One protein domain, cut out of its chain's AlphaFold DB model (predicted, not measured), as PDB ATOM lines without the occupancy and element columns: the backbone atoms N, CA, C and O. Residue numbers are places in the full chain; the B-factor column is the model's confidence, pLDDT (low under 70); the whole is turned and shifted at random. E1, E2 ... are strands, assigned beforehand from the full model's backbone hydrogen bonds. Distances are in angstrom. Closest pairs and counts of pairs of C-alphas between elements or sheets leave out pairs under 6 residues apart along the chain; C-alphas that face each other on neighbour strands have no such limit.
ATOM      1  N   GLN A  91      54.161  19.218 -26.120       74.12
ATOM      2  CA  GLN A  91      55.219  19.804 -26.937       74.12
ATOM      3  C   GLN A  91      55.011  19.375 -28.386       74.12
ATOM      4  O   GLN A  91      55.023  18.181 -28.701       74.12
ATOM      5  N   LEU A  92      54.795  20.360 -29.258       70.88
ATOM      6  CA  LEU A  92      54.558  20.146 -30.677       70.88
ATOM      7  C   LEU A  92      55.558  20.953 -31.505       70.88
ATOM      8  O   LEU A  92      55.661  22.173 -31.370       70.88
ATOM      9  N   GLU A  93      56.252  20.260 -32.399       75.44
ATOM     10  CA  GLU A  93      57.174  20.855 -33.360       75.44
ATOM     11  C   GLU A  93      56.710  20.526 -34.779       75.44
ATOM     12  O   GLU A  93      56.478  19.366 -35.123       75.44
ATOM     13  N   LEU A  94      56.502  21.566 -35.590       67.38
ATOM     14  CA  LEU A  94      55.943  21.454 -36.935       67.38
ATOM     15  C   LEU A  94      57.004  21.787 -37.989       67.38
ATOM     16  O   LEU A  94      57.186  22.952 -38.367       67.38
ATOM     17  N   ALA A  95      57.657  20.738 -38.492       64.38
ATOM     18  CA  ALA A  95      58.661  20.809 -39.555       64.38
ATOM     19  C   ALA A  95      58.051  20.830 -40.970       64.38
ATOM     20  O   ALA A  95      58.710  21.223 -41.926       64.38
ATOM     21  N   ALA A  96      56.766  20.489 -41.109       65.19
ATOM     22  CA  ALA A  96      56.045  20.499 -42.380       65.19
ATOM     23  C   ALA A  96      54.733  21.288 -42.292       65.19
ATOM     24  O   ALA A  96      54.156  21.486 -41.217       65.19
ATOM     25  N   LYS A  97      54.234  21.732 -43.456       73.81
ATOM     26  CA  LYS A  97      52.969  22.471 -43.558       73.81
ATOM     27  C   LYS A  97      51.852  21.666 -42.897       73.81
ATOM     28  O   LYS A  97      51.426  20.644 -43.427       73.81
ATOM     29  N   SER A  98      51.344  22.174 -41.780       66.06
ATOM     30  CA  SER A  98      50.497  21.390 -40.886       66.06
ATOM     31  C   SER A  98      49.210  22.117 -40.507       66.06
ATOM     32  O   SER A  98      49.142  23.347 -40.394       66.06
ATOM     33  N   ARG A  99      48.152  21.330 -40.320       71.81
ATOM     34  CA  ARG A  99      46.929  21.745 -39.639       71.81
ATOM     35  C   ARG A  99      46.805  20.864 -38.413       71.81
ATOM     36  O   ARG A  99      46.774  19.648 -38.544       71.81
ATOM     37  N   PHE A 100      46.719  21.490 -37.251       71.19
ATOM     38  CA  PHE A 100      46.610  20.782 -35.986       71.19
ATOM     39  C   PHE A 100      45.346  21.240 -35.282       71.19
ATOM     40  O   PHE A 100      45.081  22.439 -35.215       71.19
ATOM     41  N   ASN A 101      44.559  20.296 -34.780       74.56
ATOM     42  CA  ASN A 101      43.365  20.606 -34.015       74.56
ATOM     43  C   ASN A 101      43.376  19.811 -32.708       74.56
ATOM     44  O   ASN A 101      43.411  18.581 -32.722       74.56
ATOM     45  N   TRP A 102      43.356  20.539 -31.597       73.38
ATOM     46  CA  TRP A 102      43.302  19.996 -30.251       73.38
ATOM     47  C   TRP A 102      41.965  20.360 -29.628       73.38
ATOM     48  O   TRP A 102      41.658  21.543 -29.489       73.38
ATOM     49  N   ASN A 103      41.170  19.359 -29.260       78.31
ATOM     50  CA  ASN A 103      39.907  19.563 -28.562       78.31
ATOM     51  C   ASN A 103      39.964  18.866 -27.210       78.31
ATOM     52  O   ASN A 103      40.165  17.656 -27.147       78.31
ATOM     53  N   ARG A 104      39.725  19.613 -26.137       73.56
ATOM     54  CA  ARG A 104      39.715  19.090 -24.776       73.56
ATOM     55  C   ARG A 104      38.426  19.482 -24.080       73.56
ATOM     56  O   ARG A 104      38.070  20.660 -24.028       73.56
ATOM     57  N   VAL A 105      37.703  18.489 -23.572       79.06
ATOM     58  CA  VAL A 105      36.381  18.688 -22.959       79.06
ATOM     59  C   VAL A 105      36.286  17.869 -21.669       79.06
ATOM     60  O   VAL A 105      35.563  16.867 -21.640       79.06
ATOM     61  N   PRO A 106      37.026  18.237 -20.606       72.12
ATOM     62  CA  PRO A 106      36.901  17.558 -19.327       72.12
ATOM     63  C   PRO A 106      35.548  17.915 -18.697       72.12
ATOM     64  O   PRO A 106      35.071  19.050 -18.778       72.12
ATOM     65  N   ARG A 107      34.889  16.919 -18.114       72.31
ATOM     66  CA  ARG A 107      33.555  17.027 -17.528       72.31
ATOM     67  C   ARG A 107      33.557  16.375 -16.159       72.31
ATOM     68  O   ARG A 107      33.633  15.150 -16.080       72.31
ATOM     69  N   ALA A 108      33.438  17.184 -15.117       70.50
ATOM     70  CA  ALA A 108      33.275  16.710 -13.750       70.50
ATOM     71  C   ALA A 108      31.846  16.981 -13.274       70.50
ATOM     72  O   ALA A 108      31.231  17.974 -13.675       70.50
ATOM     73  N   GLY A 109      31.312  16.089 -12.438       64.44
ATOM     74  CA  GLY A 109      30.022  16.292 -11.787       64.44
ATOM     75  C   GLY A 109      30.104  17.306 -10.634       64.44
ATOM     76  O   GLY A 109      30.421  18.473 -10.868       64.44
ATOM     77  N   PRO A 110      29.765  16.928  -9.391       66.81
ATOM     78  CA  PRO A 110      29.631  17.875  -8.288       66.81
ATOM     79  C   PRO A 110      30.973  18.398  -7.765       66.81
ATOM     80  O   PRO A 110      31.029  19.540  -7.326       66.81
ATOM     81  N   VAL A 111      32.050  17.612  -7.816       65.88
ATOM     82  CA  VAL A 111      33.383  18.028  -7.357       65.88
ATOM     83  C   VAL A 111      34.176  18.540  -8.567       65.88
ATOM     84  O   VAL A 111      34.136  17.921  -9.624       65.88
ATOM     85  N   GLY A 112      34.800  19.712  -8.444       71.06
ATOM     86  CA  GLY A 112      35.205  20.563  -9.566       71.06
ATOM     87  C   GLY A 112      36.327  20.039 -10.461       71.06
ATOM     88  O   GLY A 112      36.836  18.935 -10.284       71.06
ATOM     89  N   ILE A 113      36.721  20.844 -11.449       75.25
ATOM     90  CA  ILE A 113      37.836  20.523 -12.356       75.25
ATOM     91  C   ILE A 113      39.056  21.343 -11.951       75.25
ATOM     92  O   ILE A 113      38.979  22.567 -11.932       75.25
ATOM     93  N   GLY A 114      40.172  20.669 -11.687       76.06
ATOM     94  CA  GLY A 114      41.508  21.250 -11.614       76.06
ATOM     95  C   GLY A 114      42.304  20.900 -12.873       76.06
ATOM     96  O   GLY A 114      42.596  19.726 -13.095       76.06
ATOM     97  N   CYS A 115      42.668  21.880 -13.696       71.38
ATOM     98  CA  CYS A 115      43.531  21.663 -14.863       71.38
ATOM     99  C   CYS A 115      44.840  22.438 -14.726       71.38
ATOM    100  O   CYS A 115      44.820  23.637 -14.460       71.38
ATOM    101  N   GLN A 116      45.963  21.767 -14.976       75.31
ATOM    102  CA  GLN A 116      47.260  22.401 -15.156       75.31
ATOM    103  C   GLN A 116      47.843  22.007 -16.515       75.31
ATOM    104  O   GLN A 116      48.263  20.863 -16.694       75.31
ATOM    105  N   ASP A 117      47.896  22.954 -17.451       72.50
ATOM    106  CA  ASP A 117      48.370  22.691 -18.810       72.50
ATOM    107  C   ASP A 117      49.622  23.511 -19.134       72.50
ATOM    108  O   ASP A 117      49.682  24.721 -18.910       72.50
ATOM    109  N   GLN A 118      50.619  22.851 -19.716       77.19
ATOM    110  CA  GLN A 118      51.765  23.501 -20.340       77.19
ATOM    111  C   GLN A 118      51.814  23.126 -21.812       77.19
ATOM    112  O   GLN A 118      51.929  21.947 -22.156       77.19
ATOM    113  N   VAL A 119      51.739  24.121 -22.694       77.06
ATOM    114  CA  VAL A 119      51.793  23.883 -24.133       77.06
ATOM    115  C   VAL A 119      52.902  24.686 -24.787       77.06
ATOM    116  O   VAL A 119      52.920  25.912 -24.723       77.06
ATOM    117  N   GLN A 120      53.793  23.976 -25.470       81.06
ATOM    118  CA  GLN A 120      54.860  24.539 -26.282       81.06
ATOM    119  C   GLN A 120      54.626  24.171 -27.744       81.06
ATOM    120  O   GLN A 120      54.566  22.994 -28.101       81.06
ATOM    121  N   LEU A 121      54.491  25.186 -28.597       78.62
ATOM    122  CA  LEU A 121      54.357  25.016 -30.038       78.62
ATOM    123  C   LEU A 121      55.467  25.769 -30.764       78.62
ATOM    124  O   LEU A 121      55.516  26.998 -30.721       78.62
ATOM    125  N   VAL A 122      56.288  25.032 -31.506       79.88
ATOM    126  CA  VAL A 122      57.290  25.587 -32.418       79.88
ATOM    127  C   VAL A 122      56.893  25.247 -33.848       79.88
ATOM    128  O   VAL A 122      56.609  24.098 -34.183       79.88
ATOM    129  N   SER A 123      56.831  26.259 -34.709       71.88
ATOM    130  CA  SER A 123      56.433  26.085 -36.105       71.88
ATOM    131  C   SER A 123      57.414  26.776 -37.038       71.88
ATOM    132  O   SER A 123      57.380  28.000 -37.180       71.88
ATOM    133  N   ALA A 124      58.216  25.978 -37.742       73.38
ATOM    134  CA  ALA A 124      59.141  26.451 -38.773       73.38
ATOM    135  C   ALA A 124      58.471  26.617 -40.148       73.38
ATOM    136  O   ALA A 124      59.025  27.221 -41.061       73.38
ATOM    137  N   THR A 125      57.251  26.102 -40.311       71.94
ATOM    138  CA  THR A 125      56.535  26.100 -41.593       71.94
ATOM    139  C   THR A 125      55.118  26.656 -41.479       71.94
ATOM    140  O   THR A 125      54.642  27.022 -40.402       71.94
ATOM    141  N   LYS A 126      54.426  26.786 -42.621       78.38
ATOM    142  CA  LYS A 126      53.048  27.292 -42.666       78.38
ATOM    143  C   LYS A 126      52.129  26.397 -41.835       78.38
ATOM    144  O   LYS A 126      51.796  25.298 -42.277       78.38
ATOM    145  N   SER A 127      51.641  26.900 -40.707       74.12
ATOM    146  CA  SER A 127      50.807  26.125 -39.790       74.12
ATOM    147  C   SER A 127      49.461  26.779 -39.496       74.12
ATOM    148  O   SER A 127      49.269  27.997 -39.603       74.12
ATOM    149  N   ARG A 128      48.480  25.929 -39.185       80.56
ATOM    150  CA  ARG A 128      47.144  26.340 -38.742       80.56
ATOM    151  C   ARG A 128      46.710  25.573 -37.490       80.56
ATOM    152  O   ARG A 128      45.832  24.716 -37.600       80.56
ATOM    153  N   PRO A 129      47.352  25.814 -36.339       76.94
ATOM    154  CA  PRO A 129      46.922  25.252 -35.065       76.94
ATOM    155  C   PRO A 129      45.581  25.849 -34.607       76.94
ATOM    156  O   PRO A 129      45.358  27.061 -34.664       76.94
ATOM    157  N   SER A 130      44.699  24.974 -34.135       80.94
ATOM    158  CA  SER A 130      43.442  25.310 -33.473       80.94
ATOM    159  C   SER A 130      43.359  24.569 -32.151       80.94
ATOM    160  O   SER A 130      43.398  23.340 -32.151       80.94
ATOM    161  N   TRP A 131      43.186  25.285 -31.047       80.50
ATOM    162  CA  TRP A 131      42.968  24.703 -29.725       80.50
ATOM    163  C   TRP A 131      41.590  25.078 -29.202       80.50
ATOM    164  O   TRP A 131      41.200  26.240 -29.217       80.50
ATOM    165  N   ASN A 132      40.850  24.084 -28.738       83.62
ATOM    166  CA  ASN A 132      39.518  24.225 -28.180       83.62
ATOM    167  C   ASN A 132      39.508  23.555 -26.812       83.62
ATOM    168  O   ASN A 132      39.649  22.340 -26.714       83.62
ATOM    169  N   TRP A 133      39.325  24.339 -25.759       78.81
ATOM    170  CA  TRP A 133      39.327  23.862 -24.385       78.81
ATOM    171  C   TRP A 133      38.019  24.262 -23.698       78.81
ATOM    172  O   TRP A 133      37.700  25.444 -23.562       78.81
ATOM    173  N   LEU A 134      37.206  23.263 -23.352       83.88
ATOM    174  CA  LEU A 134      35.825  23.430 -22.893       83.88
ATOM    175  C   LEU A 134      35.547  22.611 -21.622       83.88
ATOM    176  O   LEU A 134      34.734  21.678 -21.667       83.88
ATOM    177  N   PRO A 135      36.208  22.916 -20.492       78.56
ATOM    178  CA  PRO A 135      35.951  22.234 -19.236       78.56
ATOM    179  C   PRO A 135      34.553  22.580 -18.721       78.56
ATOM    180  O   PRO A 135      34.091  23.720 -18.828       78.56
ATOM    181  N   ARG A 136      33.860  21.582 -18.171       80.06
ATOM    182  CA  ARG A 136      32.524  21.746 -17.589       80.06
ATOM    183  C   ARG A 136      32.458  21.108 -16.211       80.06
ATOM    184  O   ARG A 136      32.595  19.893 -16.108       80.06
ATOM    185  N   ALA A 137      32.199  21.913 -15.189       78.75
ATOM    186  CA  ALA A 137      31.996  21.450 -13.821       78.75
ATOM    187  C   ALA A 137      30.574  21.769 -13.349       78.75
ATOM    188  O   ALA A 137      30.018  22.817 -13.689       78.75
ATOM    189  N   GLY A 138      29.985  20.854 -12.577       70.38
ATOM    190  CA  GLY A 138      28.652  21.009 -12.004       70.38
ATOM    191  C   GLY A 138      28.637  21.982 -10.825       70.38
ATOM    192  O   GLY A 138      28.240  23.135 -10.979       70.38
ATOM    193  N   SER A 139      29.044  21.523  -9.641       68.31
ATOM    194  CA  SER A 139      28.810  22.262  -8.390       68.31
ATOM    195  C   SER A 139      30.051  22.993  -7.882       68.31
ATOM    196  O   SER A 139      30.012  24.202  -7.698       68.31
ATOM    197  N   ILE A 140      31.162  22.293  -7.672       72.00
ATOM    198  CA  ILE A 140      32.438  22.879  -7.248       72.00
ATOM    199  C   ILE A 140      33.185  23.335  -8.510       72.00
ATOM    200  O   ILE A 140      33.097  22.692  -9.551       72.00
ATOM    201  N   GLY A 141      33.828  24.497  -8.443       75.56
ATOM    202  CA  GLY A 141      34.191  25.311  -9.600       75.56
ATOM    203  C   GLY A 141      35.274  24.739 -10.508       75.56
ATOM    204  O   GLY A 141      35.707  23.595 -10.380       75.56
ATOM    205  N   ILE A 142      35.723  25.555 -11.453       78.31
ATOM    206  CA  ILE A 142      36.826  25.208 -12.355       78.31
ATOM    207  C   ILE A 142      38.050  26.014 -11.931       78.31
ATOM    208  O   ILE A 142      38.004  27.238 -11.979       78.31
ATOM    209  N   GLY A 143      39.120  25.335 -11.527       80.44
ATOM    210  CA  GLY A 143      40.431  25.917 -11.265       80.44
ATOM    211  C   GLY A 143      41.398  25.541 -12.380       80.44
ATOM    212  O   GLY A 143      41.668  24.358 -12.582       80.44
ATOM    213  N   CYS A 144      41.911  26.524 -13.111       75.44
ATOM    214  CA  CYS A 144      42.762  26.269 -14.266       75.44
ATOM    215  C   CYS A 144      44.021  27.118 -14.233       75.44
ATOM    216  O   CYS A 144      43.945  28.334 -14.086       75.44
ATOM    217  N   GLN A 145      45.165  26.465 -14.397       80.94
ATOM    218  CA  GLN A 145      46.462  27.105 -14.516       80.94
ATOM    219  C   GLN A 145      47.093  26.697 -15.840       80.94
ATOM    220  O   GLN A 145      47.305  25.513 -16.095       80.94
ATOM    221  N   GLU A 146      47.406  27.668 -16.687       76.88
ATOM    222  CA  GLU A 146      47.916  27.381 -18.017       76.88
ATOM    223  C   GLU A 146      49.127  28.227 -18.384       76.88
ATOM    224  O   GLU A 146      49.172  29.431 -18.132       76.88
ATOM    225  N   GLN A 147      50.090  27.585 -19.041       83.19
ATOM    226  CA  GLN A 147      51.232  28.244 -19.661       83.19
ATOM    227  C   GLN A 147      51.296  27.855 -21.132       83.19
ATOM    228  O   GLN A 147      51.407  26.678 -21.477       83.19
ATOM    229  N   VAL A 148      51.226  28.849 -22.013       82.81
ATOM    230  CA  VAL A 148      51.318  28.651 -23.456       82.81
ATOM    231  C   VAL A 148      52.504  29.421 -24.006       82.81
ATOM    232  O   VAL A 148      52.559  30.641 -23.891       82.81
ATOM    233  N   GLN A 149      53.406  28.710 -24.675       86.56
ATOM    234  CA  GLN A 149      54.523  29.283 -25.416       86.56
ATOM    235  C   GLN A 149      54.400  28.921 -26.893       86.56
ATOM    236  O   GLN A 149      54.319  27.750 -27.272       86.56
ATOM    237  N   LEU A 150      54.383  29.942 -27.739       83.19
ATOM    238  CA  LEU A 150      54.228  29.813 -29.181       83.19
ATOM    239  C   LEU A 150      55.376  30.527 -29.889       83.19
ATOM    240  O   LEU A 150      55.496  31.744 -29.780       83.19
ATOM    241  N   LYS A 151      56.164  29.783 -30.669       86.31
ATOM    242  CA  LYS A 151      57.209  30.327 -31.545       86.31
ATOM    243  C   LYS A 151      56.874  30.042 -33.001       86.31
ATOM    244  O   LYS A 151      56.833  28.890 -33.440       86.31
ATOM    245  N   LEU A 152      56.590  31.101 -33.754       80.00
ATOM    246  CA  LEU A 152      56.101  31.018 -35.128       80.00
ATOM    247  C   LEU A 152      57.099  31.673 -36.088       80.00
ATOM    248  O   LEU A 152      57.092  32.890 -36.269       80.00
ATOM    249  N   ALA A 153      57.907  30.845 -36.751       78.75
ATOM    250  CA  ALA A 153      58.920  31.292 -37.710       78.75
ATOM    251  C   ALA A 153      58.418  31.353 -39.163       78.75
ATOM    252  O   ALA A 153      59.120  31.793 -40.068       78.75
ATOM    253  N   ALA A 154      57.176  30.937 -39.407       78.00
ATOM    254  CA  ALA A 154      56.561  30.961 -40.725       78.00
ATOM    255  C   ALA A 154      55.106  31.424 -40.662       78.00
ATOM    256  O   ALA A 154      54.497  31.549 -39.599       78.00
ATOM    257  N   LYS A 155      54.534  31.694 -41.842       82.50
ATOM    258  CA  LYS A 155      53.178  32.234 -41.961       82.50
ATOM    259  C   LYS A 155      52.158  31.333 -41.267       82.50
ATOM    260  O   LYS A 155      51.847  30.250 -41.766       82.50
ATOM    261  N   SER A 156      51.597  31.823 -40.169       79.81
ATOM    262  CA  SER A 156      50.800  31.023 -39.242       79.81
ATOM    263  C   SER A 156      49.415  31.619 -39.012       79.81
ATOM    264  O   SER A 156      49.209  32.837 -39.068       79.81
ATOM    265  N   ARG A 157      48.444  30.733 -38.774       84.69
ATOM    266  CA  ARG A 157      47.138  31.100 -38.234       84.69
ATOM    267  C   ARG A 157      46.847  30.290 -36.978       84.69
ATOM    268  O   ARG A 157      46.476  29.127 -37.098       84.69
ATOM    269  N   PHE A 158      46.942  30.928 -35.822       82.38
ATOM    270  CA  PHE A 158      46.613  30.327 -34.539       82.38
ATOM    271  C   PHE A 158      45.205  30.733 -34.095       82.38
ATOM    272  O   PHE A 158      44.831  31.906 -34.167       82.38
ATOM    273  N   ILE A 159      44.414  29.754 -33.660       85.56
ATOM    274  CA  ILE A 159      43.089  29.980 -33.080       85.56
ATOM    275  C   ILE A 159      43.019  29.232 -31.753       85.56
ATOM    276  O   ILE A 159      43.254  28.030 -31.714       85.56
ATOM    277  N   SER A 160      42.653  29.925 -30.681       84.75
ATOM    278  CA  SER A 160      42.413  29.329 -29.367       84.75
ATOM    279  C   SER A 160      41.041  29.740 -28.857       84.75
ATOM    280  O   SER A 160      40.737  30.929 -28.774       84.75
ATOM    281  N   ASN A 161      40.202  28.755 -28.543       87.56
ATOM    282  CA  ASN A 161      38.882  28.936 -27.956       87.56
ATOM    283  C   ASN A 161      38.850  28.286 -26.572       87.56
ATOM    284  O   ASN A 161      39.013  27.074 -26.445       87.56
ATOM    285  N   ARG A 162      38.591  29.088 -25.541       83.19
ATOM    286  CA  ARG A 162      38.514  28.669 -24.140       83.19
ATOM    287  C   ARG A 162      37.137  28.988 -23.589       83.19
ATOM    288  O   ARG A 162      36.749  30.154 -23.513       83.19
ATOM    289  N   LEU A 163      36.390  27.953 -23.219       86.56
ATOM    290  CA  LEU A 163      35.021  28.068 -22.722       86.56
ATOM    291  C   LEU A 163      34.831  27.232 -21.451       86.56
ATOM    292  O   LEU A 163      34.115  26.226 -21.494       86.56
ATOM    293  N   PRO A 164      35.462  27.619 -20.328       82.38
ATOM    294  CA  PRO A 164      35.174  26.990 -19.052       82.38
ATOM    295  C   PRO A 164      33.760  27.350 -18.589       82.38
ATOM    296  O   PRO A 164      33.348  28.510 -18.654       82.38
ATOM    297  N   ILE A 165      33.003  26.343 -18.154       82.38
ATOM    298  CA  ILE A 165      31.626  26.497 -17.670       82.38
ATOM    299  C   ILE A 165      31.502  25.850 -16.292       82.38
ATOM    300  O   ILE A 165      31.611  24.629 -16.182       82.38
ATOM    301  N   ALA A 166      31.225  26.651 -15.268       82.50
ATOM    302  CA  ALA A 166      30.976  26.187 -13.907       82.50
ATOM    303  C   ALA A 166      29.549  26.539 -13.461       82.50
ATOM    304  O   ALA A 166      29.044  27.621 -13.776       82.50
ATOM    305  N   GLY A 167      28.887  25.625 -12.747       74.81
ATOM    306  CA  GLY A 167      27.522  25.827 -12.255       74.81
ATOM    307  C   GLY A 167      27.457  26.684 -10.990       74.81
ATOM    308  O   GLY A 167      27.045  27.838 -11.068       74.81
ATOM    309  N   LEU A 168      27.823  26.149  -9.820       71.88
ATOM    310  CA  LEU A 168      27.610  26.854  -8.541       71.88
ATOM    311  C   LEU A 168      28.839  27.651  -8.084       71.88
ATOM    312  O   LEU A 168      28.755  28.867  -7.919       71.88
ATOM    313  N   VAL A 169      29.977  26.990  -7.885       75.75
ATOM    314  CA  VAL A 169      31.234  27.625  -7.475       75.75
ATOM    315  C   VAL A 169      31.994  28.102  -8.714       75.75
ATOM    316  O   VAL A 169      31.945  27.478  -9.770       75.75
ATOM    317  N   GLY A 170      32.650  29.249  -8.580       78.38
ATOM    318  CA  GLY A 170      33.158  30.059  -9.674       78.38
ATOM    319  C   GLY A 170      34.263  29.446 -10.517       78.38
ATOM    320  O   GLY A 170      34.733  28.335 -10.290       78.38
ATOM    321  N   ILE A 171      34.693  30.203 -11.518       82.56
ATOM    322  CA  ILE A 171      35.847  29.844 -12.342       82.56
ATOM    323  C   ILE A 171      37.028  30.662 -11.846       82.56
ATOM    324  O   ILE A 171      36.925  31.884 -11.784       82.56
ATOM    325  N   VAL A 172      38.133  29.999 -11.532       83.94
ATOM    326  CA  VAL A 172      39.421  30.635 -11.276       83.94
ATOM    327  C   VAL A 172      40.375  30.211 -12.375       83.94
ATOM    328  O   VAL A 172      40.657  29.024 -12.531       83.94
ATOM    329  N   CYS A 173      40.874  31.179 -13.131       81.00
ATOM    330  CA  CYS A 173      41.871  30.922 -14.152       81.00
ATOM    331  C   CYS A 173      43.135  31.750 -13.949       81.00
ATOM    332  O   CYS A 173      43.055  32.960 -13.747       81.00
ATOM    333  N   GLN A 174      44.287  31.111 -14.117       84.69
ATOM    334  CA  GLN A 174      45.592  31.748 -14.162       84.69
ATOM    335  C   GLN A 174      46.296  31.366 -15.463       84.69
ATOM    336  O   GLN A 174      46.689  30.215 -15.640       84.69
ATOM    337  N   ASP A 175      46.466  32.331 -16.364       83.12
ATOM    338  CA  ASP A 175      47.041  32.087 -17.687       83.12
ATOM    339  C   ASP A 175      48.307  32.918 -17.888       83.12
ATOM    340  O   ASP A 175      48.321  34.127 -17.643       83.12
ATOM    341  N   GLN A 176      49.341  32.268 -18.413       86.00
ATOM    342  CA  GLN A 176      50.518  32.917 -18.975       86.00
ATOM    343  C   GLN A 176      50.635  32.545 -20.448       86.00
ATOM    344  O   GLN A 176      50.728  31.367 -20.801       86.00
ATOM    345  N   VAL A 177      50.616  33.546 -21.323       84.75
ATOM    346  CA  VAL A 177      50.718  33.353 -22.770       84.75
ATOM    347  C   VAL A 177      51.896  34.152 -23.295       84.75
ATOM    348  O   VAL A 177      51.901  35.377 -23.216       84.75
ATOM    349  N   GLN A 178      52.859  33.452 -23.886       88.31
ATOM    350  CA  GLN A 178      53.985  34.039 -24.596       88.31
ATOM    351  C   GLN A 178      53.901  33.658 -26.071       88.31
ATOM    352  O   GLN A 178      53.856  32.476 -26.432       88.31
ATOM    353  N   LEU A 179      53.864  34.665 -26.936       85.31
ATOM    354  CA  LEU A 179      53.778  34.476 -28.375       85.31
ATOM    355  C   LEU A 179      54.844  35.304 -29.084       85.31
ATOM    356  O   LEU A 179      54.803  36.528 -29.068       85.31
ATOM    357  N   GLU A 180      55.744  34.605 -29.764       86.31
ATOM    358  CA  GLU A 180      56.818  35.171 -30.569       86.31
ATOM    359  C   GLU A 180      56.551  34.844 -32.043       86.31
ATOM    360  O   GLU A 180      56.340  33.682 -32.424       86.31
ATOM    361  N   SER A 181      56.519  35.869 -32.896       78.12
ATOM    362  CA  SER A 181      56.351  35.669 -34.335       78.12
ATOM    363  C   SER A 181      57.332  36.481 -35.171       78.12
ATOM    364  O   SER A 181      57.316  37.710 -35.184       78.12
ATOM    365  N   SER A 182      58.144  35.776 -35.955       81.06
ATOM    366  CA  SER A 182      59.081  36.373 -36.914       81.06
ATOM    367  C   SER A 182      58.552  36.366 -38.352       81.06
ATOM    368  O   SER A 182      59.184  36.890 -39.265       81.06
ATOM    369  N   ALA A 183      57.346  35.831 -38.568       80.25
ATOM    370  CA  ALA A 183      56.680  35.771 -39.864       80.25
ATOM    371  C   ALA A 183      55.225  36.255 -39.798       80.25
ATOM    372  O   ALA A 183      54.663  36.457 -38.724       80.25
ATOM    373  N   GLU A 184      54.591  36.436 -40.965       83.00
ATOM    374  CA  GLU A 184      53.204  36.911 -41.030       83.00
ATOM    375  C   GLU A 184      52.257  36.025 -40.209       83.00
ATOM    376  O   GLU A 184      51.929  34.902 -40.605       83.00
ATOM    377  N   SER A 185      51.758  36.554 -39.097       81.44
ATOM    378  CA  SER A 185      50.955  35.797 -38.145       81.44
ATOM    379  C   SER A 185      49.531  36.339 -38.067       81.44
ATOM    380  O   SER A 185      49.254  37.539 -38.197       81.44
ATOM    381  N   ARG A 186      48.579  35.421 -37.903       85.88
ATOM    382  CA  ARG A 186      47.218  35.750 -37.486       85.88
ATOM    383  C   ARG A 186      46.863  34.936 -36.261       85.88
ATOM    384  O   ARG A 186      46.762  33.719 -36.375       85.88
ATOM    385  N   SER A 187      46.610  35.606 -35.150       84.00
ATOM    386  CA  SER A 187      46.284  34.935 -33.896       84.00
ATOM    387  C   SER A 187      44.952  35.438 -33.370       84.00
ATOM    388  O   SER A 187      44.732  36.645 -33.263       84.00
ATOM    389  N   CYS A 188      44.058  34.499 -33.081       87.00
ATOM    390  CA  CYS A 188      42.759  34.772 -32.490       87.00
ATOM    391  C   CYS A 188      42.616  33.983 -31.194       87.00
ATOM    392  O   CYS A 188      42.731  32.757 -31.199       87.00
ATOM    393  N   TRP A 189      42.307  34.687 -30.117       85.69
ATOM    394  CA  TRP A 189      42.073  34.114 -28.803       85.69
ATOM    395  C   TRP A 189      40.679  34.500 -28.334       85.69
ATOM    396  O   TRP A 189      40.342  35.678 -28.258       85.69
ATOM    397  N   ASN A 190      39.858  33.494 -28.058       88.06
ATOM    398  CA  ASN A 190      38.487  33.644 -27.604       88.06
ATOM    399  C   ASN A 190      38.365  33.022 -26.214       88.06
ATOM    400  O   ASN A 190      38.417  31.800 -26.083       88.06
ATOM    401  N   ARG A 191      38.166  33.849 -25.190       84.75
ATOM    402  CA  ARG A 191      37.982  33.442 -23.799       84.75
ATOM    403  C   ARG A 191      36.571  33.784 -23.328       84.75
ATOM    404  O   ARG A 191      36.194  34.950 -23.247       84.75
ATOM    405  N   LEU A 192      35.763  32.763 -23.054       88.62
ATOM    406  CA  LEU A 192      34.355  32.913 -22.679       88.62
ATOM    407  C   LEU A 192      34.025  32.094 -21.418       88.62
ATOM    408  O   LEU A 192      33.231  31.151 -21.504       88.62
ATOM    409  N   PRO A 193      34.622  32.420 -20.255       84.44
ATOM    410  CA  PRO A 193      34.303  31.744 -19.008       84.44
ATOM    411  C   PRO A 193      32.864  32.063 -18.584       84.44
ATOM    412  O   PRO A 193      32.400  33.200 -18.702       84.44
ATOM    413  N   ARG A 194      32.133  31.052 -18.111       85.69
ATOM    414  CA  ARG A 194      30.751  31.194 -17.640       85.69
ATOM    415  C   ARG A 194      30.577  30.555 -16.271       85.69
ATOM    416  O   ARG A 194      30.705  29.341 -16.158       85.69
ATOM    417  N   ALA A 195      30.244  31.359 -15.271       84.25
ATOM    418  CA  ALA A 195      29.948  30.898 -13.921       84.25
ATOM    419  C   ALA A 195      28.500  31.239 -13.544       84.25
ATOM    420  O   ALA A 195      27.999  32.308 -13.909       84.25
ATOM    421  N   GLY A 196      27.823  30.341 -12.828       77.25
ATOM    422  CA  GLY A 196      26.470  30.585 -12.326       77.25
ATOM    423  C   GLY A 196      26.463  31.505 -11.106       77.25
ATOM    424  O   GLY A 196      26.188  32.693 -11.258       77.25
ATOM    425  N   LEU A 197      26.749  30.987  -9.907       72.19
ATOM    426  CA  LEU A 197      26.553  31.744  -8.658       72.19
ATOM    427  C   LEU A 197      27.810  32.489  -8.188       72.19
ATOM    428  O   LEU A 197      27.834  33.722  -8.165       72.19
ATOM    429  N   VAL A 198      28.860  31.756  -7.813       73.88
ATOM    430  CA  VAL A 198      30.127  32.329  -7.339       73.88
ATOM    431  C   VAL A 198      30.943  32.763  -8.556       73.88
ATOM    432  O   VAL A 198      30.946  32.091  -9.578       73.88
ATOM    433  N   GLY A 199      31.547  33.943  -8.475       79.94
ATOM    434  CA  GLY A 199      32.048  34.724  -9.606       79.94
ATOM    435  C   GLY A 199      33.139  34.119 -10.500       79.94
ATOM    436  O   GLY A 199      33.515  32.960 -10.393       79.94
ATOM    437  N   ILE A 200      33.684  34.933 -11.402       82.69
ATOM    438  CA  ILE A 200      34.848  34.572 -12.226       82.69
ATOM    439  C   ILE A 200      36.065  35.348 -11.728       82.69
ATOM    440  O   ILE A 200      36.046  36.578 -11.726       82.69
ATOM    441  N   GLY A 201      37.109  34.628 -11.329       84.50
ATOM    442  CA  GLY A 201      38.437  35.151 -11.037       84.50
ATOM    443  C   GLY A 201      39.392  34.842 -12.188       84.50
ATOM    444  O   GLY A 201      39.574  33.675 -12.522       84.50
ATOM    445  N   CYS A 202      40.017  35.855 -12.784       80.19
ATOM    446  CA  CYS A 202      41.054  35.638 -13.798       80.19
ATOM    447  C   CYS A 202      42.321  36.416 -13.456       80.19
ATOM    448  O   CYS A 202      42.256  37.610 -13.169       80.19
ATOM    449  N   GLN A 203      43.468  35.756 -13.555       85.19
ATOM    450  CA  GLN A 203      44.772  36.399 -13.600       85.19
ATOM    451  C   GLN A 203      45.430  36.057 -14.936       85.19
ATOM    452  O   GLN A 203      45.615  34.885 -15.260       85.19
ATOM    453  N   GLU A 204      45.737  37.073 -15.733       82.38
ATOM    454  CA  GLU A 204      46.263  36.905 -17.089       82.38
ATOM    455  C   GLU A 204      47.568  37.685 -17.256       82.38
ATOM    456  O   GLU A 204      47.658  38.864 -16.913       82.38
ATOM    457  N   GLN A 205      48.585  37.019 -17.794       86.00
ATOM    458  CA  GLN A 205      49.812  37.651 -18.267       86.00
ATOM    459  C   GLN A 205      50.013  37.279 -19.730       86.00
ATOM    460  O   GLN A 205      50.142  36.102 -20.076       86.00
ATOM    461  N   VAL A 206      50.020  38.286 -20.596       84.19
ATOM    462  CA  VAL A 206      50.162  38.107 -22.040       84.19
ATOM    463  C   VAL A 206      51.374  38.891 -22.510       84.19
ATOM    464  O   VAL A 206      51.386  40.116 -22.437       84.19
ATOM    465  N   GLN A 207      52.371  38.183 -23.033       86.88
ATOM    466  CA  GLN A 207      53.516  38.771 -23.713       86.88
ATOM    467  C   GLN A 207      53.462  38.406 -25.194       86.88
ATOM    468  O   GLN A 207      53.382  37.233 -25.571       86.88
ATOM    469  N   PHE A 208      53.498  39.422 -26.045       83.44
ATOM    470  CA  PHE A 208      53.486  39.243 -27.486       83.44
ATOM    471  C   PHE A 208      54.603  40.041 -28.132       83.44
ATOM    472  O   PHE A 208      54.670  41.258 -27.979       83.44
ATOM    473  N   GLU A 209      55.396  39.354 -28.941       86.12
ATOM    474  CA  GLU A 209      56.462  39.944 -29.729       86.12
ATOM    475  C   GLU A 209      56.269  39.592 -31.206       86.12
ATOM    476  O   GLU A 209      56.017  38.440 -31.591       86.12
ATOM    477  N   SER A 210      56.348  40.603 -32.069       79.31
ATOM    478  CA  SER A 210      56.237  40.390 -33.506       79.31
ATOM    479  C   SER A 210      57.189  41.257 -34.303       79.31
ATOM    480  O   SER A 210      56.988  42.466 -34.452       79.31
ATOM    481  N   ALA A 211      58.132  40.586 -34.961       82.62
ATOM    482  CA  ALA A 211      59.041  41.191 -35.926       82.62
ATOM    483  C   ALA A 211      58.421  41.335 -37.329       82.62
ATOM    484  O   ALA A 211      58.949  42.038 -38.188       82.62
ATOM    485  N   ALA A 212      57.276  40.694 -37.581       82.56
ATOM    486  CA  ALA A 212      56.621  40.677 -38.887       82.56
ATOM    487  C   ALA A 212      55.200  41.258 -38.863       82.56
ATOM    488  O   ALA A 212      54.662  41.663 -37.833       82.56
ATOM    489  N   LYS A 213      54.565  41.339 -40.039       84.12
ATOM    490  CA  LYS A 213      53.182  41.823 -40.147       84.12
ATOM    491  C   LYS A 213      52.240  40.877 -39.407       84.12
ATOM    492  O   LYS A 213      51.981  39.776 -39.893       84.12
ATOM    493  N   SER A 214      51.649  41.339 -38.313       82.81
ATOM    494  CA  SER A 214      50.733  40.527 -37.517       82.81
ATOM    495  C   SER A 214      49.311  41.084 -37.509       82.81
ATOM    496  O   SER A 214      49.046  42.284 -37.670       82.81
ATOM    497  N   LYS A 215      48.347  40.173 -37.366       86.88
ATOM    498  CA  LYS A 215      46.976  40.512 -36.990       86.88
ATOM    499  C   LYS A 215      46.596  39.714 -35.760       86.88
ATOM    500  O   LYS A 215      46.563  38.488 -35.815       86.88
ATOM    501  N   PHE A 216      46.243  40.417 -34.704       82.94
ATOM    502  CA  PHE A 216      45.886  39.823 -33.435       82.94
ATOM    503  C   PHE A 216      44.472  40.228 -33.032       82.94
ATOM    504  O   PHE A 216      44.075  41.383 -33.202       82.94
ATOM    505  N   SER A 217      43.718  39.259 -32.526       86.81
ATOM    506  CA  SER A 217      42.395  39.461 -31.949       86.81
ATOM    507  C   SER A 217      42.320  38.754 -30.603       86.81
ATOM    508  O   SER A 217      42.475  37.533 -30.552       86.81
ATOM    509  N   TRP A 218      42.007  39.503 -29.552       84.44
ATOM    510  CA  TRP A 218      41.675  38.982 -28.230       84.44
ATOM    511  C   TRP A 218      40.217  39.283 -27.928       84.44
ATOM    512  O   TRP A 218      39.783  40.430 -28.030       84.44
ATOM    513  N   ASN A 219      39.452  38.254 -27.594       88.25
ATOM    514  CA  ASN A 219      38.040  38.356 -27.271       88.25
ATOM    515  C   ASN A 219      37.823  37.743 -25.896       88.25
ATOM    516  O   ASN A 219      37.825  36.522 -25.756       88.25
ATOM    517  N   TRP A 220      37.599  38.586 -24.899       83.44
ATOM    518  CA  TRP A 220      37.415  38.192 -23.515       83.44
ATOM    519  C   TRP A 220      36.007  38.570 -23.033       83.44
ATOM    520  O   TRP A 220      35.641  39.743 -22.927       83.44
ATOM    521  N   LEU A 221      35.159  37.560 -22.831       87.38
ATOM    522  CA  LEU A 221      33.720  37.721 -22.589       87.38
ATOM    523  C   LEU A 221      33.252  36.849 -21.413       87.38
ATOM    524  O   LEU A 221      32.461  35.917 -21.621       87.38
ATOM    525  N   PRO A 222      33.721  37.114 -20.181       83.06
ATOM    526  CA  PRO A 222      33.260  36.386 -19.011       83.06
ATOM    527  C   PRO A 222      31.794  36.702 -18.711       83.06
ATOM    528  O   PRO A 222      31.308  37.819 -18.920       83.06
ATOM    529  N   ARG A 223      31.079  35.708 -18.190       85.06
ATOM    530  CA  ARG A 223      29.701  35.868 -17.724       85.06
ATOM    531  C   ARG A 223      29.532  35.233 -16.353       85.06
ATOM    532  O   ARG A 223      29.682  34.021 -16.239       85.06
ATOM    533  N   ALA A 224      29.192  36.033 -15.352       82.31
ATOM    534  CA  ALA A 224      28.886  35.572 -14.002       82.31
ATOM    535  C   ALA A 224      27.428  35.902 -13.659       82.31
ATOM    536  O   ALA A 224      26.985  37.034 -13.856       82.31
ATOM    537  N   GLY A 225      26.677  34.924 -13.159       70.06
ATOM    538  CA  GLY A 225      25.255  35.091 -12.857       70.06
ATOM    539  C   GLY A 225      24.963  35.885 -11.584       70.06
ATOM    540  O   GLY A 225      23.928  36.546 -11.529       70.06
ATOM    541  N   SER A 226      25.846  35.876 -10.576       67.94
ATOM    542  CA  SER A 226      25.524  36.519  -9.290       67.94
ATOM    543  C   SER A 226      26.667  37.309  -8.650       67.94
ATOM    544  O   SER A 226      26.509  38.513  -8.512       67.94
ATOM    545  N   ILE A 227      27.792  36.707  -8.247       68.06
ATOM    546  CA  ILE A 227      28.596  37.303  -7.154       68.06
ATOM    547  C   ILE A 227      29.767  38.218  -7.560       68.06
ATOM    548  O   ILE A 227      30.029  39.187  -6.865       68.06
ATOM    549  N   ARG A 228      30.560  37.943  -8.595       78.94
ATOM    550  CA  ARG A 228      31.621  38.896  -8.989       78.94
ATOM    551  C   ARG A 228      32.235  38.522 -10.320       78.94
ATOM    552  O   ARG A 228      32.286  37.349 -10.673       78.94
ATOM    553  N   ILE A 229      32.802  39.487 -11.019       80.12
ATOM    554  CA  ILE A 229      33.919  39.203 -11.924       80.12
ATOM    555  C   ILE A 229      35.100  40.007 -11.403       80.12
ATOM    556  O   ILE A 229      34.969  41.214 -11.231       80.12
ATOM    557  N   SER A 230      36.215  39.351 -11.101       82.50
ATOM    558  CA  SER A 230      37.453  40.003 -10.674       82.50
ATOM    559  C   SER A 230      38.586  39.568 -11.580       82.50
ATOM    560  O   SER A 230      38.899  38.374 -11.626       82.50
ATOM    561  N   CYS A 231      39.196  40.504 -12.304       78.94
ATOM    562  CA  CYS A 231      40.309  40.151 -13.177       78.94
ATOM    563  C   CYS A 231      41.490  41.097 -13.035       78.94
ATOM    564  O   CYS A 231      41.324  42.316 -12.987       78.94
ATOM    565  N   GLN A 232      42.673  40.494 -12.982       84.56
ATOM    566  CA  GLN A 232      43.949  41.181 -13.007       84.56
ATOM    567  C   GLN A 232      44.680  40.779 -14.277       84.56
ATOM    568  O   GLN A 232      44.892  39.590 -14.522       84.56
ATOM    569  N   GLU A 233      45.059  41.760 -15.084       81.94
ATOM    570  CA  GLU A 233      45.699  41.493 -16.360       81.94
ATOM    571  C   GLU A 233      46.905  42.383 -16.606       81.94
ATOM    572  O   GLU A 233      46.876  43.589 -16.353       81.94
ATOM    573  N   GLN A 234      47.958  41.757 -17.117       85.25
ATOM    574  CA  GLN A 234      49.169  42.421 -17.552       85.25
ATOM    575  C   GLN A 234      49.457  42.029 -18.999       85.25
ATOM    576  O   GLN A 234      49.635  40.852 -19.316       85.25
ATOM    577  N   VAL A 235      49.503  43.025 -19.877       83.06
ATOM    578  CA  VAL A 235      49.745  42.840 -21.308       83.06
ATOM    579  C   VAL A 235      51.000  43.600 -21.695       83.06
ATOM    580  O   VAL A 235      51.067  44.814 -21.525       83.06
ATOM    581  N   GLN A 236      51.974  42.891 -22.251       85.88
ATOM    582  CA  GLN A 236      53.166  43.462 -22.861       85.88
ATOM    583  C   GLN A 236      53.170  43.124 -24.345       85.88
ATOM    584  O   GLN A 236      53.066  41.960 -24.739       85.88
ATOM    585  N   LEU A 237      53.244  44.157 -25.174       83.38
ATOM    586  CA  LEU A 237      53.142  44.023 -26.615       83.38
ATOM    587  C   LEU A 237      54.270  44.803 -27.290       83.38
ATOM    588  O   LEU A 237      54.273  46.030 -27.257       83.38
ATOM    589  N   GLU A 238      55.167  44.081 -27.954       84.75
ATOM    590  CA  GLU A 238      56.294  44.634 -28.701       84.75
ATOM    591  C   GLU A 238      56.138  44.331 -30.196       84.75
ATOM    592  O   GLU A 238      56.016  43.182 -30.637       84.75
ATOM    593  N   LEU A 239      56.058  45.388 -31.004       77.31
ATOM    594  CA  LEU A 239      55.718  45.293 -32.420       77.31
ATOM    595  C   LEU A 239      56.718  46.065 -33.278       77.31
ATOM    596  O   LEU A 239      56.606  47.284 -33.450       77.31
ATOM    597  N   ALA A 240      57.621  45.333 -33.928       78.12
ATOM    598  CA  ALA A 240      58.615  45.914 -34.828       78.12
ATOM    599  C   ALA A 240      58.110  46.105 -36.272       78.12
ATOM    600  O   ALA A 240      58.769  46.723 -37.105       78.12
ATOM    601  N   ALA A 241      56.911  45.606 -36.596       78.88
ATOM    602  CA  ALA A 241      56.353  45.659 -37.946       78.88
ATOM    603  C   ALA A 241      54.873  46.070 -37.984       78.88
ATOM    604  O   ALA A 241      54.189  46.218 -36.968       78.88
ATOM    605  N   LYS A 242      54.360  46.293 -39.204       82.69
ATOM    606  CA  LYS A 242      52.987  46.764 -39.431       82.69
ATOM    607  C   LYS A 242      51.966  45.774 -38.878       82.69
ATOM    608  O   LYS A 242      51.704  44.742 -39.499       82.69
ATOM    609  N   SER A 243      51.316  46.169 -37.793       80.69
ATOM    610  CA  SER A 243      50.487  45.265 -36.998       80.69
ATOM    611  C   SER A 243      49.080  45.807 -36.796       80.69
ATOM    612  O   SER A 243      48.839  47.019 -36.816       80.69
ATOM    613  N   ARG A 244      48.115  44.897 -36.668       84.56
ATOM    614  CA  ARG A 244      46.739  45.231 -36.291       84.56
ATOM    615  C   ARG A 244      46.345  44.441 -35.062       84.56
ATOM    616  O   ARG A 244      46.376  43.216 -35.104       84.56
ATOM    617  N   PHE A 245      45.899  45.148 -34.044       81.44
ATOM    618  CA  PHE A 245      45.475  44.579 -32.782       81.44
ATOM    619  C   PHE A 245      44.024  44.952 -32.514       81.44
ATOM    620  O   PHE A 245      43.641  46.113 -32.673       81.44
ATOM    621  N   ASN A 246      43.218  43.959 -32.158       85.88
ATOM    622  CA  ASN A 246      41.843  44.146 -31.728       85.88
ATOM    623  C   ASN A 246      41.658  43.456 -30.379       85.88
ATOM    624  O   ASN A 246      41.935  42.264 -30.252       85.88
ATOM    625  N   TRP A 247      41.192  44.213 -29.400       83.06
ATOM    626  CA  TRP A 247      40.957  43.764 -28.045       83.06
ATOM    627  C   TRP A 247      39.506  44.035 -27.678       83.06
ATOM    628  O   TRP A 247      39.072  45.184 -27.654       83.06
ATOM    629  N   ASN A 248      38.740  42.978 -27.430       85.62
ATOM    630  CA  ASN A 248      37.325  43.058 -27.092       85.62
ATOM    631  C   ASN A 248      37.105  42.501 -25.691       85.62
ATOM    632  O   ASN A 248      37.253  41.299 -25.479       85.62
ATOM    633  N   ARG A 249      36.684  43.359 -24.761       79.94
ATOM    634  CA  ARG A 249      36.298  42.988 -23.401       79.94
ATOM    635  C   ARG A 249      34.843  43.297 -23.135       79.94
ATOM    636  O   ARG A 249      34.442  44.456 -23.075       79.94
ATOM    637  N   LEU A 250      34.050  42.248 -22.954       85.25
ATOM    638  CA  LEU A 250      32.613  42.378 -22.722       85.25
ATOM    639  C   LEU A 250      32.170  41.549 -21.514       85.25
ATOM    640  O   LEU A 250      31.414  40.581 -21.677       85.25
ATOM    641  N   PRO A 251      32.659  41.882 -20.309       80.88
ATOM    642  CA  PRO A 251      32.284  41.153 -19.121       80.88
ATOM    643  C   PRO A 251      30.863  41.474 -18.680       80.88
ATOM    644  O   PRO A 251      30.436  42.628 -18.696       80.88
ATOM    645  N   LYS A 252      30.134  40.443 -18.256       83.62
ATOM    646  CA  LYS A 252      28.752  40.576 -17.789       83.62
ATOM    647  C   LYS A 252      28.584  39.928 -16.423       83.62
ATOM    648  O   LYS A 252      28.719  38.712 -16.321       83.62
ATOM    649  N   ALA A 253      28.268  40.722 -15.410       79.44
ATOM    650  CA  ALA A 253      27.957  40.253 -14.065       79.44
ATOM    651  C   ALA A 253      26.501  40.569 -13.710       79.44
ATOM    652  O   ALA A 253      25.985  41.623 -14.082       79.44
ATOM    653  N   GLY A 254      25.847  39.647 -13.005       73.19
ATOM    654  CA  GLY A 254      24.470  39.800 -12.543       73.19
ATOM    655  C   GLY A 254      24.327  40.773 -11.374       73.19
ATOM    656  O   GLY A 254      23.984  41.927 -11.588       73.19
ATOM    657  N   LEU A 255      24.541  40.313 -10.138       67.38
ATOM    658  CA  LEU A 255      24.137  41.052  -8.931       67.38
ATOM    659  C   LEU A 255      25.265  41.888  -8.324       67.38
ATOM    660  O   LEU A 255      25.094  43.081  -8.085       67.38
ATOM    661  N   VAL A 256      26.415  41.267  -8.076       68.44
ATOM    662  CA  VAL A 256      27.554  41.882  -7.400       68.44
ATOM    663  C   VAL A 256      28.680  42.118  -8.408       68.44
ATOM    664  O   VAL A 256      28.928  41.312  -9.309       68.44
ATOM    665  N   GLY A 257      29.258  43.311  -8.296       73.31
ATOM    666  CA  GLY A 257      29.881  44.054  -9.378       73.31
ATOM    667  C   GLY A 257      31.123  43.464 -10.026       73.31
ATOM    668  O   GLY A 257      31.560  42.333  -9.801       73.31
ATOM    669  N   ILE A 258      31.706  44.282 -10.887       77.94
ATOM    670  CA  ILE A 258      32.830  43.908 -11.729       77.94
ATOM    671  C   ILE A 258      34.070  44.672 -11.264       77.94
ATOM    672  O   ILE A 258      34.031  45.892 -11.205       77.94
ATOM    673  N   GLY A 259      35.160  43.971 -10.948       79.50
ATOM    674  CA  GLY A 259      36.443  44.549 -10.546       79.50
ATOM    675  C   GLY A 259      37.553  44.235 -11.547       79.50
ATOM    676  O   GLY A 259      37.797  43.062 -11.830       79.50
ATOM    677  N   TYR A 260      38.257  45.257 -12.033       75.44
ATOM    678  CA  TYR A 260      39.413  45.091 -12.917       75.44
ATOM    679  C   TYR A 260      40.633  45.861 -12.463       75.44
ATOM    680  O   TYR A 260      40.521  47.034 -12.112       75.44
ATOM    681  N   GLN A 261      41.787  45.209 -12.582       80.38
ATOM    682  CA  GLN A 261      43.090  45.851 -12.555       80.38
ATOM    683  C   GLN A 261      43.854  45.483 -13.825       80.38
ATOM    684  O   GLN A 261      44.068  44.308 -14.114       80.38
ATOM    685  N   GLU A 262      44.249  46.491 -14.590       77.50
ATOM    686  CA  GLU A 262      44.853  46.308 -15.901       77.50
ATOM    687  C   GLU A 262      46.134  47.123 -16.041       77.50
ATOM    688  O   GLU A 262      46.165  48.314 -15.734       77.50
ATOM    689  N   GLN A 263      47.185  46.471 -16.530       82.81
ATOM    690  CA  GLN A 263      48.425  47.115 -16.936       82.81
ATOM    691  C   GLN A 263      48.758  46.713 -18.368       82.81
ATOM    692  O   GLN A 263      48.964  45.538 -18.662       82.81
ATOM    693  N   VAL A 264      48.822  47.692 -19.264       81.12
ATOM    694  CA  VAL A 264      49.152  47.484 -20.675       81.12
ATOM    695  C   VAL A 264      50.396  48.286 -21.006       81.12
ATOM    696  O   VAL A 264      50.406  49.505 -20.863       81.12
ATOM    697  N   GLN A 265      51.430  47.612 -21.487       83.50
ATOM    698  CA  GLN A 265      52.627  48.228 -22.044       83.50
ATOM    699  C   GLN A 265      52.689  47.906 -23.530       83.50
ATOM    700  O   GLN A 265      52.673  46.740 -23.933       83.50
ATOM    701  N   LEU A 266      52.709  48.954 -24.345       80.12
ATOM    702  CA  LEU A 266      52.688  48.850 -25.791       80.12
ATOM    703  C   LEU A 266      53.897  49.570 -26.379       80.12
ATOM    704  O   LEU A 266      53.970  50.795 -26.315       80.12
ATOM    705  N   GLU A 267      54.793  48.810 -27.000       82.88
ATOM    706  CA  GLU A 267      55.963  49.319 -27.707       82.88
ATOM    707  C   GLU A 267      55.815  49.093 -29.216       82.88
ATOM    708  O   GLU A 267      55.642  47.977 -29.713       82.88
ATOM    709  N   LEU A 268      55.807  50.196 -29.964       74.94
ATOM    710  CA  LEU A 268      55.493  50.218 -31.387       74.94
ATOM    711  C   LEU A 268      56.620  50.879 -32.167       74.94
ATOM    712  O   LEU A 268      56.736  52.105 -32.203       74.94
ATOM    713  N   VAL A 269      57.384  50.075 -32.899       75.50
ATOM    714  CA  VAL A 269      58.471  50.578 -33.754       75.50
ATOM    715  C   VAL A 269      57.983  50.839 -35.189       75.50
ATOM    716  O   VAL A 269      58.638  51.508 -35.984       75.50
ATOM    717  N   ALA A 270      56.781  50.369 -35.539       74.69
ATOM    718  CA  ALA A 270      56.220  50.481 -36.885       74.69
ATOM    719  C   ALA A 270      54.743  50.909 -36.906       74.69
ATOM    720  O   ALA A 270      54.048  50.943 -35.895       74.69
ATOM    721  N   LYS A 271      54.233  51.225 -38.110       78.12
ATOM    722  CA  LYS A 271      52.833  51.641 -38.328       78.12
ATOM    723  C   LYS A 271      51.855  50.588 -37.807       78.12
ATOM    724  O   LYS A 271      51.603  49.588 -38.485       78.12
ATOM    725  N   SER A 272      51.227  50.854 -36.672       76.81
ATOM    726  CA  SER A 272      50.279  49.942 -36.041       76.81
ATOM    727  C   SER A 272      48.864  50.519 -36.012       76.81
ATOM    728  O   SER A 272      48.633  51.730 -36.105       76.81
ATOM    729  N   ARG A 273      47.882  49.621 -35.948       82.00
ATOM    730  CA  ARG A 273      46.501  49.969 -35.616       82.00
ATOM    731  C   ARG A 273      46.063  49.173 -34.410       82.00
ATOM    732  O   ARG A 273      46.193  47.951 -34.414       82.00
ATOM    733  N   PHE A 274      45.489  49.870 -33.454       78.31
ATOM    734  CA  PHE A 274      45.052  49.319 -32.191       78.31
ATOM    735  C   PHE A 274      43.585  49.675 -31.988       78.31
ATOM    736  O   PHE A 274      43.194  50.826 -32.178       78.31
ATOM    737  N   ILE A 275      42.764  48.675 -31.694       82.19
ATOM    738  CA  ILE A 275      41.338  48.837 -31.426       82.19
ATOM    739  C   ILE A 275      41.067  48.181 -30.086       82.19
ATOM    740  O   ILE A 275      41.336  46.991 -29.932       82.19
ATOM    741  N   TRP A 276      40.530  48.955 -29.157       80.00
ATOM    742  CA  TRP A 276      40.105  48.503 -27.845       80.00
ATOM    743  C   TRP A 276      38.625  48.764 -27.670       80.00
ATOM    744  O   TRP A 276      38.181  49.899 -27.770       80.00
ATOM    745  N   ASN A 277      37.869  47.702 -27.425       82.75
ATOM    746  CA  ASN A 277      36.443  47.752 -27.159       82.75
ATOM    747  C   ASN A 277      36.196  47.218 -25.756       82.75
ATOM    748  O   ASN A 277      36.471  46.047 -25.484       82.75
ATOM    749  N   ARG A 278      35.643  48.058 -24.884       76.12
ATOM    750  CA  ARG A 278      35.316  47.690 -23.511       76.12
ATOM    751  C   ARG A 278      33.859  48.019 -23.212       76.12
ATOM    752  O   ARG A 278      33.434  49.162 -23.341       76.12
ATOM    753  N   LEU A 279      33.112  46.997 -22.808       82.44
ATOM    754  CA  LEU A 279      31.696  47.100 -22.461       82.44
ATOM    755  C   LEU A 279      31.396  46.210 -21.244       82.44
ATOM    756  O   LEU A 279      30.864  45.102 -21.407       82.44
ATOM    757  N   PRO A 280      31.802  46.627 -20.030       76.44
ATOM    758  CA  PRO A 280      31.410  45.941 -18.817       76.44
ATOM    759  C   PRO A 280      29.929  46.196 -18.540       76.44
ATOM    760  O   PRO A 280      29.440  47.304 -18.690       76.44
ATOM    761  N   ARG A 281      29.199  45.158 -18.132       77.88
ATOM    762  CA  ARG A 281      27.800  45.288 -17.720       77.88
ATOM    763  C   ARG A 281      27.607  44.588 -16.388       77.88
ATOM    764  O   ARG A 281      27.631  43.360 -16.340       77.88
ATOM    765  N   ALA A 282      27.436  45.368 -15.330       72.94
ATOM    766  CA  ALA A 282      27.045  44.884 -14.013       72.94
ATOM    767  C   ALA A 282      25.573  45.237 -13.752       72.94
ATOM    768  O   ALA A 282      25.063  46.196 -14.333       72.94
ATOM    769  N   GLY A 283      24.887  44.456 -12.919       67.88
ATOM    770  CA  GLY A 283      23.599  44.855 -12.361       67.88
ATOM    771  C   GLY A 283      23.781  45.739 -11.129       67.88
ATOM    772  O   GLY A 283      24.202  46.883 -11.240       67.88
ATOM    773  N   SER A 284      23.419  45.220  -9.957       64.19
ATOM    774  CA  SER A 284      23.065  46.025  -8.779       64.19
ATOM    775  C   SER A 284      24.233  46.701  -8.048       64.19
ATOM    776  O   SER A 284      24.044  47.775  -7.486       64.19
ATOM    777  N   VAL A 285      25.426  46.097  -8.022       62.28
ATOM    778  CA  VAL A 285      26.616  46.651  -7.344       62.28
ATOM    779  C   VAL A 285      27.664  47.041  -8.386       62.28
ATOM    780  O   VAL A 285      27.911  46.295  -9.331       62.28
ATOM    781  N   GLY A 286      28.245  48.233  -8.214       67.31
ATOM    782  CA  GLY A 286      28.981  48.979  -9.239       67.31
ATOM    783  C   GLY A 286      30.222  48.316  -9.848       67.31
ATOM    784  O   GLY A 286      30.692  47.252  -9.449       67.31
ATOM    785  N   ILE A 287      30.766  48.988 -10.859       74.00
ATOM    786  CA  ILE A 287      31.936  48.561 -11.626       74.00
ATOM    787  C   ILE A 287      33.170  49.307 -11.090       74.00
ATOM    788  O   ILE A 287      33.228  50.529 -11.154       74.00
ATOM    789  N   GLY A 288      34.162  48.578 -10.574       73.88
ATOM    790  CA  GLY A 288      35.458  49.107 -10.145       73.88
ATOM    791  C   GLY A 288      36.541  48.813 -11.181       73.88
ATOM    792  O   GLY A 288      36.747  47.660 -11.558       73.88
ATOM    793  N   CYS A 289      37.236  49.846 -11.658       71.38
ATOM    794  CA  CYS A 289      38.254  49.717 -12.700       71.38
ATOM    795  C   CYS A 289      39.496  50.529 -12.341       71.38
ATOM    796  O   CYS A 289      39.397  51.737 -12.152       71.38
ATOM    797  N   GLN A 290      40.656  49.877 -12.315       76.62
ATOM    798  CA  GLN A 290      41.959  50.523 -12.262       76.62
ATOM    799  C   GLN A 290      42.765  50.102 -13.486       76.62
ATOM    800  O   GLN A 290      42.908  48.912 -13.765       76.62
ATOM    801  N   GLU A 291      43.278  51.076 -14.224       71.19
ATOM    802  CA  GLU A 291      43.962  50.828 -15.485       71.19
ATOM    803  C   GLU A 291      45.187  51.715 -15.618       71.19
ATOM    804  O   GLU A 291      45.169  52.896 -15.268       71.19
ATOM    805  N   GLN A 292      46.252  51.126 -16.145       78.75
ATOM    806  CA  GLN A 292      47.473  51.819 -16.489       78.75
ATOM    807  C   GLN A 292      47.898  51.383 -17.887       78.75
ATOM    808  O   GLN A 292      48.253  50.227 -18.107       78.75
ATOM    809  N   VAL A 293      47.876  52.318 -18.832       75.12
ATOM    810  CA  VAL A 293      48.340  52.089 -20.202       75.12
ATOM    811  C   VAL A 293      49.580  52.934 -20.441       75.12
ATOM    812  O   VAL A 293      49.546  54.154 -20.308       75.12
ATOM    813  N   GLN A 294      50.675  52.284 -20.815       79.94
ATOM    814  CA  GLN A 294      51.899  52.920 -21.278       79.94
ATOM    815  C   GLN A 294      52.052  52.636 -22.767       79.94
ATOM    816  O   GLN A 294      52.093  51.482 -23.194       79.94
ATOM    817  N   LEU A 295      52.114  53.703 -23.557       76.19
ATOM    818  CA  LEU A 295      52.258  53.636 -25.002       76.19
ATOM    819  C   LEU A 295      53.554  54.322 -25.415       76.19
ATOM    820  O   LEU A 295      53.673  55.539 -25.304       76.19
ATOM    821  N   VAL A 296      54.487  53.546 -25.954       77.75
ATOM    822  CA  VAL A 296      55.729  54.031 -26.552       77.75
ATOM    823  C   VAL A 296      55.654  53.759 -28.050       77.75
ATOM    824  O   VAL A 296      55.497  52.621 -28.487       77.75
ATOM    825  N   SER A 297      55.691  54.815 -28.862       71.38
ATOM    826  CA  SER A 297      55.497  54.710 -30.310       71.38
ATOM    827  C   SER A 297      56.552  55.517 -31.052       71.38
ATOM    828  O   SER A 297      56.533  56.743 -31.012       71.38
ATOM    829  N   ALA A 298      57.420  54.835 -31.798       68.75
ATOM    830  CA  ALA A 298      58.424  55.449 -32.671       68.75
ATOM    831  C   ALA A 298      57.892  55.727 -34.095       68.75
ATOM    832  O   ALA A 298      58.575  56.327 -34.923       68.75
ATOM    833  N   ALA A 299      56.663  55.297 -34.409       67.62
ATOM    834  CA  ALA A 299      56.062  55.424 -35.737       67.62
ATOM    835  C   ALA A 299      54.595  55.888 -35.696       67.62
ATOM    836  O   ALA A 299      53.949  55.928 -34.653       67.62
ATOM    837  N   LYS A 300      54.034  56.218 -36.872       68.75
ATOM    838  CA  LYS A 300      52.635  56.657 -37.025       68.75
ATOM    839  C   LYS A 300      51.662  55.529 -36.663       68.75
ATOM    840  O   LYS A 300      51.388  54.653 -37.491       68.75
ATOM    841  N   SER A 301      51.123  55.579 -35.450       69.50
ATOM    842  CA  SER A 301      50.137  54.645 -34.912       69.50
ATOM    843  C   SER A 301      48.727  55.251 -34.936       69.50
ATOM    844  O   SER A 301      48.540  56.466 -35.004       69.50
ATOM    845  N   ARG A 302      47.703  54.392 -34.985       75.88
ATOM    846  CA  ARG A 302      46.302  54.792 -34.774       75.88
ATOM    847  C   ARG A 302      45.684  53.899 -33.714       75.88
ATOM    848  O   ARG A 302      45.566  52.695 -33.940       75.88
ATOM    849  N   SER A 303      45.241  54.501 -32.622       72.50
ATOM    850  CA  SER A 303      44.491  53.848 -31.555       72.50
ATOM    851  C   SER A 303      43.035  54.304 -31.578       72.50
ATOM    852  O   SER A 303      42.765  55.499 -31.670       72.50
ATOM    853  N   ASN A 304      42.106  53.355 -31.514       79.12
ATOM    854  CA  ASN A 304      40.691  53.611 -31.275       79.12
ATOM    855  C   ASN A 304      40.294  52.926 -29.966       79.12
ATOM    856  O   ASN A 304      40.529  51.727 -29.813       79.12
ATOM    857  N   TRP A 305      39.708  53.698 -29.061       75.50
ATOM    858  CA  TRP A 305      39.262  53.251 -27.758       75.50
ATOM    859  C   TRP A 305      37.757  53.490 -27.634       75.50
ATOM    860  O   TRP A 305      37.312  54.631 -27.551       75.50
ATOM    861  N   ASN A 306      36.982  52.410 -27.627       77.06
ATOM    862  CA  ASN A 306      35.540  52.441 -27.448       77.06
ATOM    863  C   ASN A 306      35.203  52.034 -26.014       77.06
ATOM    864  O   ASN A 306      35.366  50.871 -25.628       77.06
ATOM    865  N   TRP A 307      34.716  53.015 -25.262       63.72
ATOM    866  CA  TRP A 307      34.320  52.909 -23.865       63.72
ATOM    867  C   TRP A 307      32.817  53.102 -23.755       63.72
ATOM    868  O   TRP A 307      32.289  54.108 -24.225       63.72
ATOM    869  N   LEU A 308      32.132  52.150 -23.130       58.50
ATOM    870  CA  LEU A 308      30.728  52.291 -22.765       58.50
ATOM    871  C   LEU A 308      30.576  51.857 -21.299       58.50
ATOM    872  O   LEU A 308      30.852  50.687 -21.013       58.50
TER     873      LEU A 308
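What this domain is: This is residues 91 to 308 of the 309 residues of an uncharacterized protein of Physcomitrium patens (UniProt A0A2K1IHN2). The chain is wound in stacked turns, a flattened solenoid in which each turn lays one strand in each of two parallel sheets. The sheets face each other as a well-formed sandwich, with E1, E3, E5, E7, E9, E11, E13 and E15 in one wall and E2, E4, E6, E8, E10, E12, E14 and E16 in the other. The printed part has 218 residues, no named helix and 16 strands, E1 to E16 in order along the chain; the class is all strand. It is compact, with a radius of gyration of the C-alphas of 17.7 A, and flat, spanning 44 by 37 by 17 A.

How they stand to each other: Begin with the sheet whose order is E1, residues 91 to 94, E3, 113 to 123, E5, 142 to 152, E7, 171 to 181, E9, 200 to 210, E11, 229 to 239, E13, 258 to 268, and E15, 287 to 297. It is twisted, and E1 and E15 are its edge strands. Look at E7 and E9, parallel at 2 degrees: N 173 and O 201 are 2.9 A apart, within hydrogen-bond range. At the edge, E1 and E3 are parallel at 28 degrees, with N 92 and O 120 at 2.9 A. The second sheet runs E2, residues 98 to 104, E4, 127 to 133, E6, 156 to 162, E8, 185 to 191, E10, 214 to 220, E12, 244 to 249, E14, 273 to 278, and E16, 302 to 307. There E8 and E10 are parallel at 1 degree, with N 189 and O 217 at 2.9 A. The two sheets form a sandwich, two sheets face to face, 10.4 A centre to centre where they face each other, their strands at 3 degrees. E3 and E4 meet only through their link, while E13 and E14 are apart.

Where its parts are: Find C-alpha 91 at (55.219, 19.804, -26.937), where E1 begins. From C-alpha 113 at (37.836, 20.523, -12.356), E3 runs 30.7 A to C-alpha 123; E7, E9, E13 and E15 are 30.7 A long or nearly so, E5 is 30.4 A and E11 is 30.5 A. E2 is 19.5 A long, and E16 ends at C-alpha 307, (34.320, 52.909, -23.865).

The domain as a whole: The C-alphas of Ala 96 and Ser 284, 53.6 A apart, are the two farthest apart. The printed part has no cut and no long link; the link E1 to E2 is tight, for instance, and E2 to E3 is short. Mean pLDDT of the printed part is 78.5, and 22 residues are under 70, among them 283 to 286 and 298 to 301.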